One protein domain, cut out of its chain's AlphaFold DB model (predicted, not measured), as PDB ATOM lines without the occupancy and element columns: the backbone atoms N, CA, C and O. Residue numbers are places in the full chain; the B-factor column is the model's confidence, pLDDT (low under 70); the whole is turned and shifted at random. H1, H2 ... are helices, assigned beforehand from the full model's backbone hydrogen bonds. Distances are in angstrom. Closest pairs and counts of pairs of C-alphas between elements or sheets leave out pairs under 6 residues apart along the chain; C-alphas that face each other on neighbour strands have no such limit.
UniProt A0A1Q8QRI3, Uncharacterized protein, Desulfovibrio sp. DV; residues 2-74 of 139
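What this domain is: This is residues 2 to 74 of the 139 residues of an uncharacterized protein of Desulfovibrio sp. DV (UniProt A0A1Q8QRI3). Helix H3 is the core of a small, elongated helical domain: H2 folds back alongside it as a helical hairpin, and H1 packs on H3 at a steep tilt. A coiling stretch with no named element, residues 2 to 22, makes one end of the long axis, and the very short H4 makes the other, just past the end of H3. The printed part has 73 residues with four named helices, H1, H2, H3 and H4 in chain order, and no named strand; its class is all helix. It is compact, with a radius of gyration of the C-alphas of 12.3 A, and its C-alphas span 40 by 22 by 19 A.

How they stand to each other: H3, residues 56 to 68, is the hub and touches the three other helices. H2, residues 40 to 49, touches it at a shallow tilt of 30 degrees, opposite ways, and the two form a helical hairpin. Their closest C-alphas are those of Ala 43 and Ala 61, 4.8 A apart. H1, residues 23 to 34, touches H3 at a steep tilt of 59 degrees, the same way. Here the closest C-alphas are those of Val 30 and Ala 60, 4.9 A apart. H4, residues 71 to 74, and H3 only just touch, with 3 pairs of C-alphas within 8 A, and they touch only at the corner by their link. H3 touches H4 with residues 65 to 66 alone, and the closest C-alphas of the two are those of Leu 66 and Arg 74, 6.1 A apart. H1 and H2 are apart, H1 and H4 are apart, and H2 and H4 are apart. In H1, H2 and H3 every O i to N i+4 pair is within hydrogen-bond range; H4 is too short for such a pair, and its 1 pair of O i and N i+3 is within range.

Where its parts are: H3, the longest helix with 13 residues, measures 18.0 A from C-alpha 56 at (-9.609, -9.126, 61.757) to C-alpha 68 at (0.420, 5.077, 66.269). H2 has 10 residues and measures 14.2 A. H1 has 12 residues and measures 16.7 A, beginning with C-alpha 23 at (-11.419, -14.370, 71.155). H4 has 4 residues and ends with C-alpha 74 at (-7.168, 10.398, 66.710).

The domain as a whole: The two C-alphas farthest apart are those of Gly 10 and Asp 72, at 40.0 A. The C-alphas of residues 2 to 22 lie 7 to 19 A from the mean of all C-alphas. The links from H1 to H2 and from H3 to H4 are tight, and the link from H2 to H3, of 6 residues, is short. The printed part has no cut. The mean pLDDT of the printed part is 86.5, and residues 2 to 3 are under 70.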
ATOM      1  N   THR A   2       0.489 -14.247  55.569       62.69
ATOM      2  CA  THR A   2       0.348 -15.633  56.025       62.69
ATOM      3  C   THR A   2      -1.142 -15.947  56.149       62.69
ATOM      4  O   THR A   2      -1.871 -15.163  56.745       62.69
ATOM      5  N   SER A   3      -1.606 -17.045  55.547       66.69
ATOM      6  CA  SER A   3      -3.016 -17.451  55.609       66.69
ATOM      7  C   SER A   3      -3.262 -18.291  56.858       66.69
ATOM      8  O   SER A   3      -2.513 -19.235  57.127       66.69
ATOM      9  N   PHE A   4      -4.317 -17.958  57.599       75.69
ATOM     10  CA  PHE A   4      -4.753 -18.702  58.778       75.69
ATOM     11  C   PHE A   4      -6.082 -19.375  58.439       75.69
ATOM     12  O   PHE A   4      -7.028 -18.671  58.114       75.69
ATOM     13  N   PRO A   5      -6.204 -20.709  58.452       84.31
ATOM     14  CA  PRO A   5      -7.453 -21.349  58.055       84.31
ATOM     15  C   PRO A   5      -8.546 -21.117  59.108       84.31
ATOM     16  O   PRO A   5      -8.376 -21.446  60.281       84.31
ATOM     17  N   CYS A   6      -9.690 -20.579  58.687       84.75
ATOM     18  CA  CYS A   6     -10.866 -20.415  59.532       84.75
ATOM     19  C   CYS A   6     -11.433 -21.795  59.904       84.75
ATOM     20  O   CYS A   6     -11.723 -22.589  59.001       84.75
ATOM     21  N   PRO A   7     -11.671 -22.081  61.196       85.00
ATOM     22  CA  PRO A   7     -12.131 -23.397  61.637       85.00
ATOM     23  C   PRO A   7     -13.550 -23.749  61.160       85.00
ATOM     24  O   PRO A   7     -13.897 -24.926  61.116       85.00
ATOM     25  N   ALA A   8     -14.369 -22.758  60.787       88.06
ATOM     26  CA  ALA A   8     -15.743 -22.983  60.331       88.06
ATOM     27  C   ALA A   8     -15.869 -23.160  58.810       88.06
ATOM     28  O   ALA A   8     -16.563 -24.065  58.352       88.06
ATOM     29  N   CYS A   9     -15.232 -22.291  58.019       87.94
ATOM     30  CA  CYS A   9     -15.419 -22.258  56.563       87.94
ATOM     31  C   CYS A   9     -14.184 -22.687  55.760       87.94
ATOM     32  O   CYS A   9     -14.268 -22.800  54.539       87.94
ATOM     33  N   GLY A  10     -13.035 -22.892  56.414       83.69
ATOM     34  CA  GLY A  10     -11.767 -23.234  55.760       83.69
ATOM     35  C   GLY A  10     -11.134 -22.104  54.938       83.69
ATOM     36  O   GLY A  10     -10.078 -22.314  54.347       83.69
ATOM     37  N   GLY A  11     -11.760 -20.922  54.884       85.38
ATOM     38  CA  GLY A  11     -11.217 -19.722  54.238       85.38
ATOM     39  C   GLY A  11     -10.146 -19.019  55.077       85.38
ATOM     40  O   GLY A  11      -9.789 -19.490  56.150       85.38
ATOM     41  N   ASP A  12      -9.648 -17.872  54.612       87.62
ATOM     42  CA  ASP A  12      -8.644 -17.094  55.348       87.62
ATOM     43  C   ASP A  12      -9.274 -16.355  56.535       87.62
ATOM     44  O   ASP A  12     -10.065 -15.433  56.354       87.62
ATOM     45  N   ALA A  13      -8.924 -16.759  57.751       84.62
ATOM     46  CA  ALA A  13      -9.473 -16.264  59.001       84.62
ATOM     47  C   ALA A  13      -9.208 -14.769  59.226       84.62
ATOM     48  O   ALA A  13     -10.008 -14.115  59.884       84.62
ATOM     49  N   VAL A  14      -8.152 -14.215  58.620       86.44
ATOM     50  CA  VAL A  14      -7.843 -12.776  58.656       86.44
ATOM     51  C   VAL A  14      -8.916 -11.945  57.943       86.44
ATOM     52  O   VAL A  14      -9.262 -10.847  58.382       86.44
ATOM     53  N   LEU A  15      -9.446 -12.474  56.837       86.56
ATOM     54  CA  LEU A  15     -10.431 -11.810  55.976       86.56
ATOM     55  C   LEU A  15     -11.856 -12.331  56.188       86.56
ATOM     56  O   LEU A  15     -12.805 -11.802  55.611       86.56
ATOM     57  N   CYS A  16     -11.995 -13.388  56.980       84.25
ATOM     58  CA  CYS A  16     -13.253 -14.051  57.250       84.25
ATOM     59  C   CYS A  16     -14.124 -13.230  58.208       84.25
ATOM     60  O   CYS A  16     -13.621 -12.492  59.047       84.25
ATOM     61  N   ILE A  17     -15.437 -13.422  58.087       81.94
ATOM     62  CA  ILE A  17     -16.476 -12.766  58.900       81.94
ATOM     63  C   ILE A  17     -17.308 -13.778  59.696       81.94
ATOM     64  O   ILE A  17     -18.409 -13.486  60.148       81.94
ATOM     65  N   CYS A  18     -16.838 -15.025  59.770       83.12
ATOM     66  CA  CYS A  18     -17.565 -16.102  60.438       83.12
ATOM     67  C   CYS A  18     -17.465 -16.035  61.965       83.12
ATOM     68  O   CYS A  18     -18.127 -16.842  62.612       83.12
ATOM     69  N   ASP A  19     -16.598 -15.178  62.519       76.62
ATOM     70  CA  ASP A  19     -16.341 -15.014  63.960       76.62
ATOM     71  C   ASP A  19     -16.122 -16.341  64.712       76.62
ATOM     72  O   ASP A  19     -16.393 -16.479  65.899       76.62
ATOM     73  N   ALA A  20     -15.622 -17.352  63.996       84.06
ATOM     74  CA  ALA A  20     -15.481 -18.717  64.497       84.06
ATOM     75  C   ALA A  20     -14.166 -18.951  65.255       84.06
ATOM     76  O   ALA A  20     -13.960 -20.028  65.815       84.06
ATOM     77  N   LEU A  21     -13.252 -17.977  65.223       84.19
ATOM     78  CA  LEU A  21     -12.022 -18.016  66.004       84.19
ATOM     79  C   LEU A  21     -12.330 -17.685  67.471       84.19
ATOM     80  O   LEU A  21     -13.080 -16.741  67.720       84.19
ATOM     81  N   PRO A  22     -11.732 -18.391  68.443       85.81
ATOM     82  CA  PRO A  22     -11.772 -17.973  69.841       85.81
ATOM     83  C   PRO A  22     -11.225 -16.552  70.015       85.81
ATOM     84  O   PRO A  22     -10.262 -16.181  69.348       85.81
ATOM     85  N   GLU A  23     -11.795 -15.777  70.934       83.00
ATOM     86  CA  GLU A  23     -11.419 -14.370  71.155       83.00
ATOM     87  C   GLU A  23      -9.922 -14.190  71.467       83.00
ATOM     88  O   GLU A  23      -9.276 -13.301  70.923       83.00
ATOM     89  N   GLU A  24      -9.330 -15.084  72.265       84.75
ATOM     90  CA  GLU A  24      -7.889 -15.065  72.551       84.75
ATOM     91  C   GLU A  24      -7.038 -15.211  71.277       84.75
ATOM     92  O   GLU A  24      -6.032 -14.520  71.107       84.75
ATOM     93  N   ASP A  25      -7.457 -16.080  70.356       87.19
ATOM     94  CA  ASP A  25      -6.764 -16.280  69.085       87.19
ATOM     95  C   ASP A  25      -7.005 -15.111  68.125       87.19
ATOM     96  O   ASP A  25      -6.092 -14.737  67.388       87.19
ATOM     97  N   GLN A  26      -8.193 -14.493  68.160       86.75
ATOM     98  CA  GLN A  26      -8.461 -13.252  67.427       86.75
ATOM     99  C   GLN A  26      -7.514 -12.139  67.885       86.75
ATOM    100  O   GLN A  26      -6.874 -11.518  67.039       86.75
ATOM    101  N   HIS A  27      -7.357 -11.935  69.198       85.31
ATOM    102  CA  HIS A  27      -6.443 -10.928  69.750       85.31
ATOM    103  C   HIS A  27      -4.990 -11.181  69.348       85.31
ATOM    104  O   HIS A  27      -4.333 -10.282  68.831       85.31
ATOM    105  N   ARG A  28      -4.497 -12.418  69.489       88.38
ATOM    106  CA  ARG A  28      -3.132 -12.770  69.054       88.38
ATOM    107  C   ARG A  28      -2.918 -12.517  67.566       88.38
ATOM    108  O   ARG A  28      -1.830 -12.107  67.162       88.38
ATOM    109  N   LEU A  29      -3.931 -12.796  66.747       88.69
ATOM    110  CA  LEU A  29      -3.846 -12.581  65.309       88.69
ATOM    111  C   LEU A  29      -3.847 -11.091  64.970       88.69
ATOM    112  O   LEU A  29      -3.061 -10.671  64.126       88.69
ATOM    113  N   VAL A  30      -4.680 -10.301  65.642       90.75
ATOM    114  CA  VAL A  30      -4.702  -8.841  65.522       90.75
ATOM    115  C   VAL A  30      -3.339  -8.251  65.892       90.75
ATOM    116  O   VAL A  30      -2.752  -7.564  65.058       90.75
ATOM    117  N   ASP A  31      -2.782  -8.611  67.053       89.50
ATOM    118  CA  ASP A  31      -1.448  -8.174  67.494       89.50
ATOM    119  C   ASP A  31      -0.366  -8.535  66.459       89.50
ATOM    120  O   ASP A  31       0.499  -7.727  66.123       89.50
ATOM    121  N   ALA A  32      -0.425  -9.749  65.899       90.56
ATOM    122  CA  ALA A  32       0.521 -10.190  64.877       90.56
ATOM    123  C   ALA A  32       0.380  -9.399  63.563       90.56
ATOM    124  O   ALA A  32       1.387  -9.055  62.939       90.56
ATOM    125  N   LEU A  33      -0.850  -9.100  63.141       91.25
ATOM    126  CA  LEU A  33      -1.136  -8.346  61.918       91.25
ATOM    127  C   LEU A  33      -0.652  -6.898  62.005       91.25
ATOM    128  O   LEU A  33      -0.294  -6.328  60.975       91.25
ATOM    129  N   GLN A  34      -0.590  -6.313  63.203       90.81
ATOM    130  CA  GLN A  34      -0.088  -4.953  63.375       90.81
ATOM    131  C   GLN A  34       1.362  -4.778  62.880       90.81
ATOM    132  O   GLN A  34       1.704  -3.726  62.340       90.81
ATOM    133  N   TYR A  35       2.198  -5.821  62.965       90.00
ATOM    134  CA  TYR A  35       3.578  -5.799  62.455       90.00
ATOM    135  C   TYR A  35       3.682  -5.762  60.921       90.00
ATOM    136  O   TYR A  35       4.758  -5.496  60.384       90.00
ATOM    137  N   GLU A  36       2.589  -6.020  60.200       90.06
ATOM    138  CA  GLU A  36       2.546  -5.952  58.735       90.06
ATOM    139  C   GLU A  36       2.291  -4.516  58.228       90.06
ATOM    140  O   GLU A  36       2.431  -4.238  57.029       90.06
ATOM    141  N   PHE A  37       1.928  -3.575  59.111       94.00
ATOM    142  CA  PHE A  37       1.727  -2.178  58.736       94.00
ATOM    143  C   PHE A  37       3.046  -1.399  58.755       94.00
ATOM    144  O   PHE A  37       3.767  -1.369  59.744       94.00
ATOM    145  N   ARG A  38       3.365  -0.751  57.626       93.19
ATOM    146  CA  ARG A  38       4.597   0.037  57.467       93.19
ATOM    147  C   ARG A  38       4.543   1.367  58.215       93.19
ATOM    148  O   ARG A  38       5.548   1.797  58.766       93.19
ATOM    149  N   ASP A  39       3.387   2.013  58.163       94.44
ATOM    150  CA  ASP A  39       3.107   3.334  58.708       94.44
ATOM    151  C   ASP A  39       1.586   3.515  58.866       94.44
ATOM    152  O   ASP A  39       0.786   2.662  58.459       94.44
ATOM    153  N   VAL A  40       1.193   4.629  59.489       93.19
ATOM    154  CA  VAL A  40      -0.214   4.977  59.739       93.19
ATOM    155  C   VAL A  40      -0.991   5.117  58.429       93.19
ATOM    156  O   VAL A  40      -2.121   4.648  58.359       93.19
ATOM    157  N   ASP A  41      -0.393   5.684  57.378       93.19
ATOM    158  CA  ASP A  41      -1.061   5.869  56.082       93.19
ATOM    159  C   ASP A  41      -1.408   4.521  55.434       93.19
ATOM    160  O   ASP A  41      -2.532   4.309  54.971       93.19
ATOM    161  N   HIS A  42      -0.479   3.563  55.472       94.19
ATOM    162  CA  HIS A  42      -0.722   2.200  55.014       94.19
ATOM    163  C   HIS A  42      -1.841   1.525  55.813       94.19
ATOM    164  O   HIS A  42      -2.694   0.859  55.224       94.19
ATOM    165  N   ALA A  43      -1.864   1.702  57.136       93.00
ATOM    166  CA  ALA A  43      -2.920   1.150  57.978       93.00
ATOM    167  C   ALA A  43      -4.288   1.798  57.682       93.00
ATOM    168  O   ALA A  43      -5.280   1.085  57.545       93.00
ATOM    169  N   VAL A  44      -4.349   3.118  57.471       90.62
ATOM    170  CA  VAL A  44      -5.579   3.821  57.055       90.62
ATOM    171  C   VAL A  44      -6.099   3.280  55.722       90.62
ATOM    172  O   VAL A  44      -7.283   2.948  55.616       90.62
ATOM    173  N   ASP A  45      -5.230   3.119  54.723       92.88
ATOM    174  CA  ASP A  45      -5.600   2.555  53.420       92.88
ATOM    175  C   ASP A  45      -6.194   1.146  53.548       92.88
ATOM    176  O   ASP A  45      -7.186   0.811  52.889       92.88
ATOM    177  N   VAL A  46      -5.590   0.304  54.391       91.56
ATOM    178  CA  VAL A  46      -6.079  -1.056  54.655       91.56
ATOM    179  C   VAL A  46      -7.421  -1.021  55.387       91.56
ATOM    180  O   VAL A  46      -8.338  -1.747  54.990       91.56
ATOM    181  N   ALA A  47      -7.569  -0.162  56.398       88.81
ATOM    182  CA  ALA A  47      -8.810  -0.011  57.151       88.81
ATOM    183  C   ALA A  47      -9.963   0.426  56.235       88.81
ATOM    184  O   ALA A  47     -11.027  -0.194  56.258       88.81
ATOM    185  N   ILE A  48      -9.745   1.417  55.363       87.19
ATOM    186  CA  ILE A  48     -10.758   1.907  54.416       87.19
ATOM    187  C   ILE A  48     -11.167   0.808  53.428       87.19
ATOM    188  O   ILE A  48     -12.361   0.574  53.234       87.19
ATOM    189  N   LYS A  49     -10.198   0.095  52.838       89.00
ATOM    190  CA  LYS A  49     -10.469  -0.987  51.870       89.00
ATOM    191  C   LYS A  49     -11.261  -2.150  52.464       89.00
ATOM    192  O   LYS A  49     -11.975  -2.821  51.729       89.00
ATOM    193  N   ASN A  50     -11.133  -2.383  53.769       84.69
ATOM    194  CA  ASN A  50     -11.814  -3.468  54.477       84.69
ATOM    195  C   ASN A  50     -12.986  -2.978  55.347       84.69
ATOM    196  O   ASN A  50     -13.506  -3.747  56.152       84.69
ATOM    197  N   SER A  51     -13.417  -1.722  55.192       76.00
ATOM    198  CA  SER A  51     -14.434  -1.090  56.051       76.00
ATOM    199  C   SER A  51     -15.786  -1.807  56.058       76.00
ATOM    200  O   SER A  51     -16.452  -1.843  57.088       76.00
ATOM    201  N   GLU A  52     -16.179  -2.433  54.949       72.88
ATOM    202  CA  GLU A  52     -17.444  -3.180  54.862       72.88
ATOM    203  C   GLU A  52     -17.349  -4.605  55.423       72.88
ATOM    204  O   GLU A  52     -18.368  -5.260  55.629       72.88
ATOM    205  N   ALA A  53     -16.134  -5.103  55.667       70.12
ATOM    206  CA  ALA A  53     -15.907  -6.514  55.936       70.12
ATOM    207  C   ALA A  53     -15.886  -6.869  57.430       70.12
ATOM    208  O   ALA A  53     -15.955  -8.047  57.729       70.12
ATOM    209  N   ARG A  54     -15.786  -5.908  58.367       71.31
ATOM    210  CA  ARG A  54     -15.671  -6.161  59.828       71.31
ATOM    211  C   ARG A  54     -14.787  -7.386  60.166       71.31
ATOM    212  O   ARG A  54     -15.137  -8.200  61.010       71.31
ATOM    213  N   ASN A  55     -13.664  -7.536  59.465       87.25
ATOM    214  CA  ASN A  55     -12.759  -8.677  59.604       87.25
ATOM    215  C   ASN A  55     -11.546  -8.317  60.475       87.25
ATOM    216  O   ASN A  55     -11.311  -7.146  60.785       87.25
ATOM    217  N   LEU A  56     -10.754  -9.321  60.860       90.00
ATOM    218  CA  LEU A  56      -9.609  -9.126  61.757       90.00
ATOM    219  C   LEU A  56      -8.537  -8.207  61.158       90.00
ATOM    220  O   LEU A  56      -7.880  -7.478  61.897       90.00
ATOM    221  N   LEU A  57      -8.398  -8.168  59.827       91.38
ATOM    222  CA  LEU A  57      -7.503  -7.214  59.169       91.38
ATOM    223  C   LEU A  57      -7.957  -5.762  59.342       91.38
ATOM    224  O   LEU A  57      -7.128  -4.888  59.595       91.38
ATOM    225  N   HIS A  58      -9.258  -5.500  59.202       90.19
ATOM    226  CA  HIS A  58      -9.823  -4.177  59.448       90.19
ATOM    227  C   HIS A  58      -9.609  -3.755  60.903       90.19
ATOM    228  O   HIS A  58      -9.175  -2.631  61.144       90.19
ATOM    229  N   VAL A  59      -9.852  -4.666  61.855       89.50
ATOM    230  CA  VAL A  59      -9.631  -4.417  63.289       89.50
ATOM    231  C   VAL A  59      -8.168  -4.074  63.561       89.50
ATOM    232  O   VAL A  59      -7.895  -3.011  64.107       89.50
ATOM    233  N   ALA A  60      -7.227  -4.903  63.098       92.06
ATOM    234  CA  ALA A  60      -5.800  -4.665  63.303       92.06
ATOM    235  C   ALA A  60      -5.325  -3.339  62.701       92.06
ATOM    236  O   ALA A  60      -4.575  -2.599  63.333       92.06
ATOM    237  N   ALA A  61      -5.784  -3.015  61.490       92.12
ATOM    238  CA  ALA A  61      -5.449  -1.755  60.841       92.12
ATOM    239  C   ALA A  61      -5.997  -0.557  61.627       92.12
ATOM    240  O   ALA A  61      -5.299   0.439  61.811       92.12
ATOM    241  N   PHE A  62      -7.232  -0.655  62.118       89.88
ATOM    242  CA  PHE A  62      -7.857   0.411  62.889       89.88
ATOM    243  C   PHE A  62      -7.185   0.615  64.254       89.88
ATOM    244  O   PHE A  62      -6.912   1.755  64.629       89.88
ATOM    245  N   GLU A  63      -6.857  -0.466  64.967       90.38
ATOM    246  CA  GLU A  63      -6.108  -0.400  66.229       90.38
ATOM    247  C   GLU A  63      -4.728   0.225  66.031       90.38
ATOM    248  O   GLU A  63      -4.382   1.175  66.733       90.38
ATOM    249  N   TYR A  64      -3.988  -0.200  65.002       93.12
ATOM    250  CA  TYR A  64      -2.684   0.378  64.689       93.12
ATOM    251  C   TYR A  64      -2.763   1.894  64.451       93.12
ATOM    252  O   TYR A  64      -1.907   2.641  64.933       93.12
ATOM    253  N   VAL A  65      -3.793   2.368  63.733       91.44
ATOM    254  CA  VAL A  65      -4.023   3.805  63.500       91.44
ATOM    255  C   VAL A  65      -4.308   4.543  64.807       91.44
ATOM    256  O   VAL A  65      -3.813   5.654  64.993       91.44
ATOM    257  N   LEU A  66      -5.074   3.956  65.724       87.19
ATOM    258  CA  LEU A  66      -5.344   4.573  67.024       87.19
ATOM    259  C   LEU A  66      -4.087   4.634  67.898       87.19
ATOM    260  O   LEU A  66      -3.833   5.659  68.532       87.19
ATOM    261  N   GLU A  67      -3.279   3.578  67.908       89.00
ATOM    262  CA  GLU A  67      -2.074   3.497  68.735       89.00
ATOM    263  C   GLU A  67      -0.941   4.384  68.210       89.00
ATOM    264  O   GLU A  67      -0.299   5.087  68.991       89.00
ATOM    265  N   ASN A  68      -0.740   4.427  66.891       91.94
ATOM    266  CA  ASN A  68       0.420   5.077  66.269       91.94
ATOM    267  C   ASN A  68       0.084   6.405  65.570       91.94
ATOM    268  O   ASN A  68       0.991   7.141  65.176       91.94
ATOM    269  N   GLY A  69      -1.201   6.725  65.403       88.31
ATOM    270  CA  GLY A  69      -1.659   7.975  64.803       88.31
ATOM    271  C   GLY A  69      -1.291   9.204  65.632       88.31
ATOM    272  O   GLY A  69      -1.199   9.151  66.860       88.31
ATOM    273  N   SER A  70      -1.115  10.340  64.952       88.75
ATOM    274  CA  SER A  70      -0.984  11.634  65.624       88.75
ATOM    275  C   SER A  70      -2.274  12.004  66.363       88.75
ATOM    276  O   SER A  70      -3.353  11.476  66.076       88.75
ATOM    277  N   ASP A  71      -2.186  12.960  67.285       84.31
ATOM    278  CA  ASP A  71      -3.363  13.440  68.016       84.31
ATOM    279  C   ASP A  71      -4.434  14.017  67.077       84.31
ATOM    280  O   ASP A  71      -5.622  13.795  67.301       84.31
ATOM    281  N   ASP A  72      -4.026  14.646  65.969       83.19
ATOM    282  CA  ASP A  72      -4.943  15.132  64.931       83.19
ATOM    283  C   ASP A  72      -5.724  13.988  64.261       83.19
ATOM    284  O   ASP A  72      -6.929  14.106  64.026       83.19
ATOM    285  N   VAL A  73      -5.062  12.858  63.975       82.75
ATOM    286  CA  VAL A  73      -5.708  11.668  63.389       82.75
ATOM    287  C   VAL A  73      -6.694  11.055  64.380       82.75
ATOM    288  O   VAL A  73      -7.837  10.761  64.019       82.75
ATOM    289  N   ARG A  74      -6.290  10.910  65.647       83.00
ATOM    290  CA  ARG A  74      -7.168  10.398  66.710       83.00
ATOM    291  C   ARG A  74      -8.386  11.298  66.913       83.00
ATOM    292  O   ARG A  74      -9.500  10.792  67.054       83.00
TER     293      ARG A  74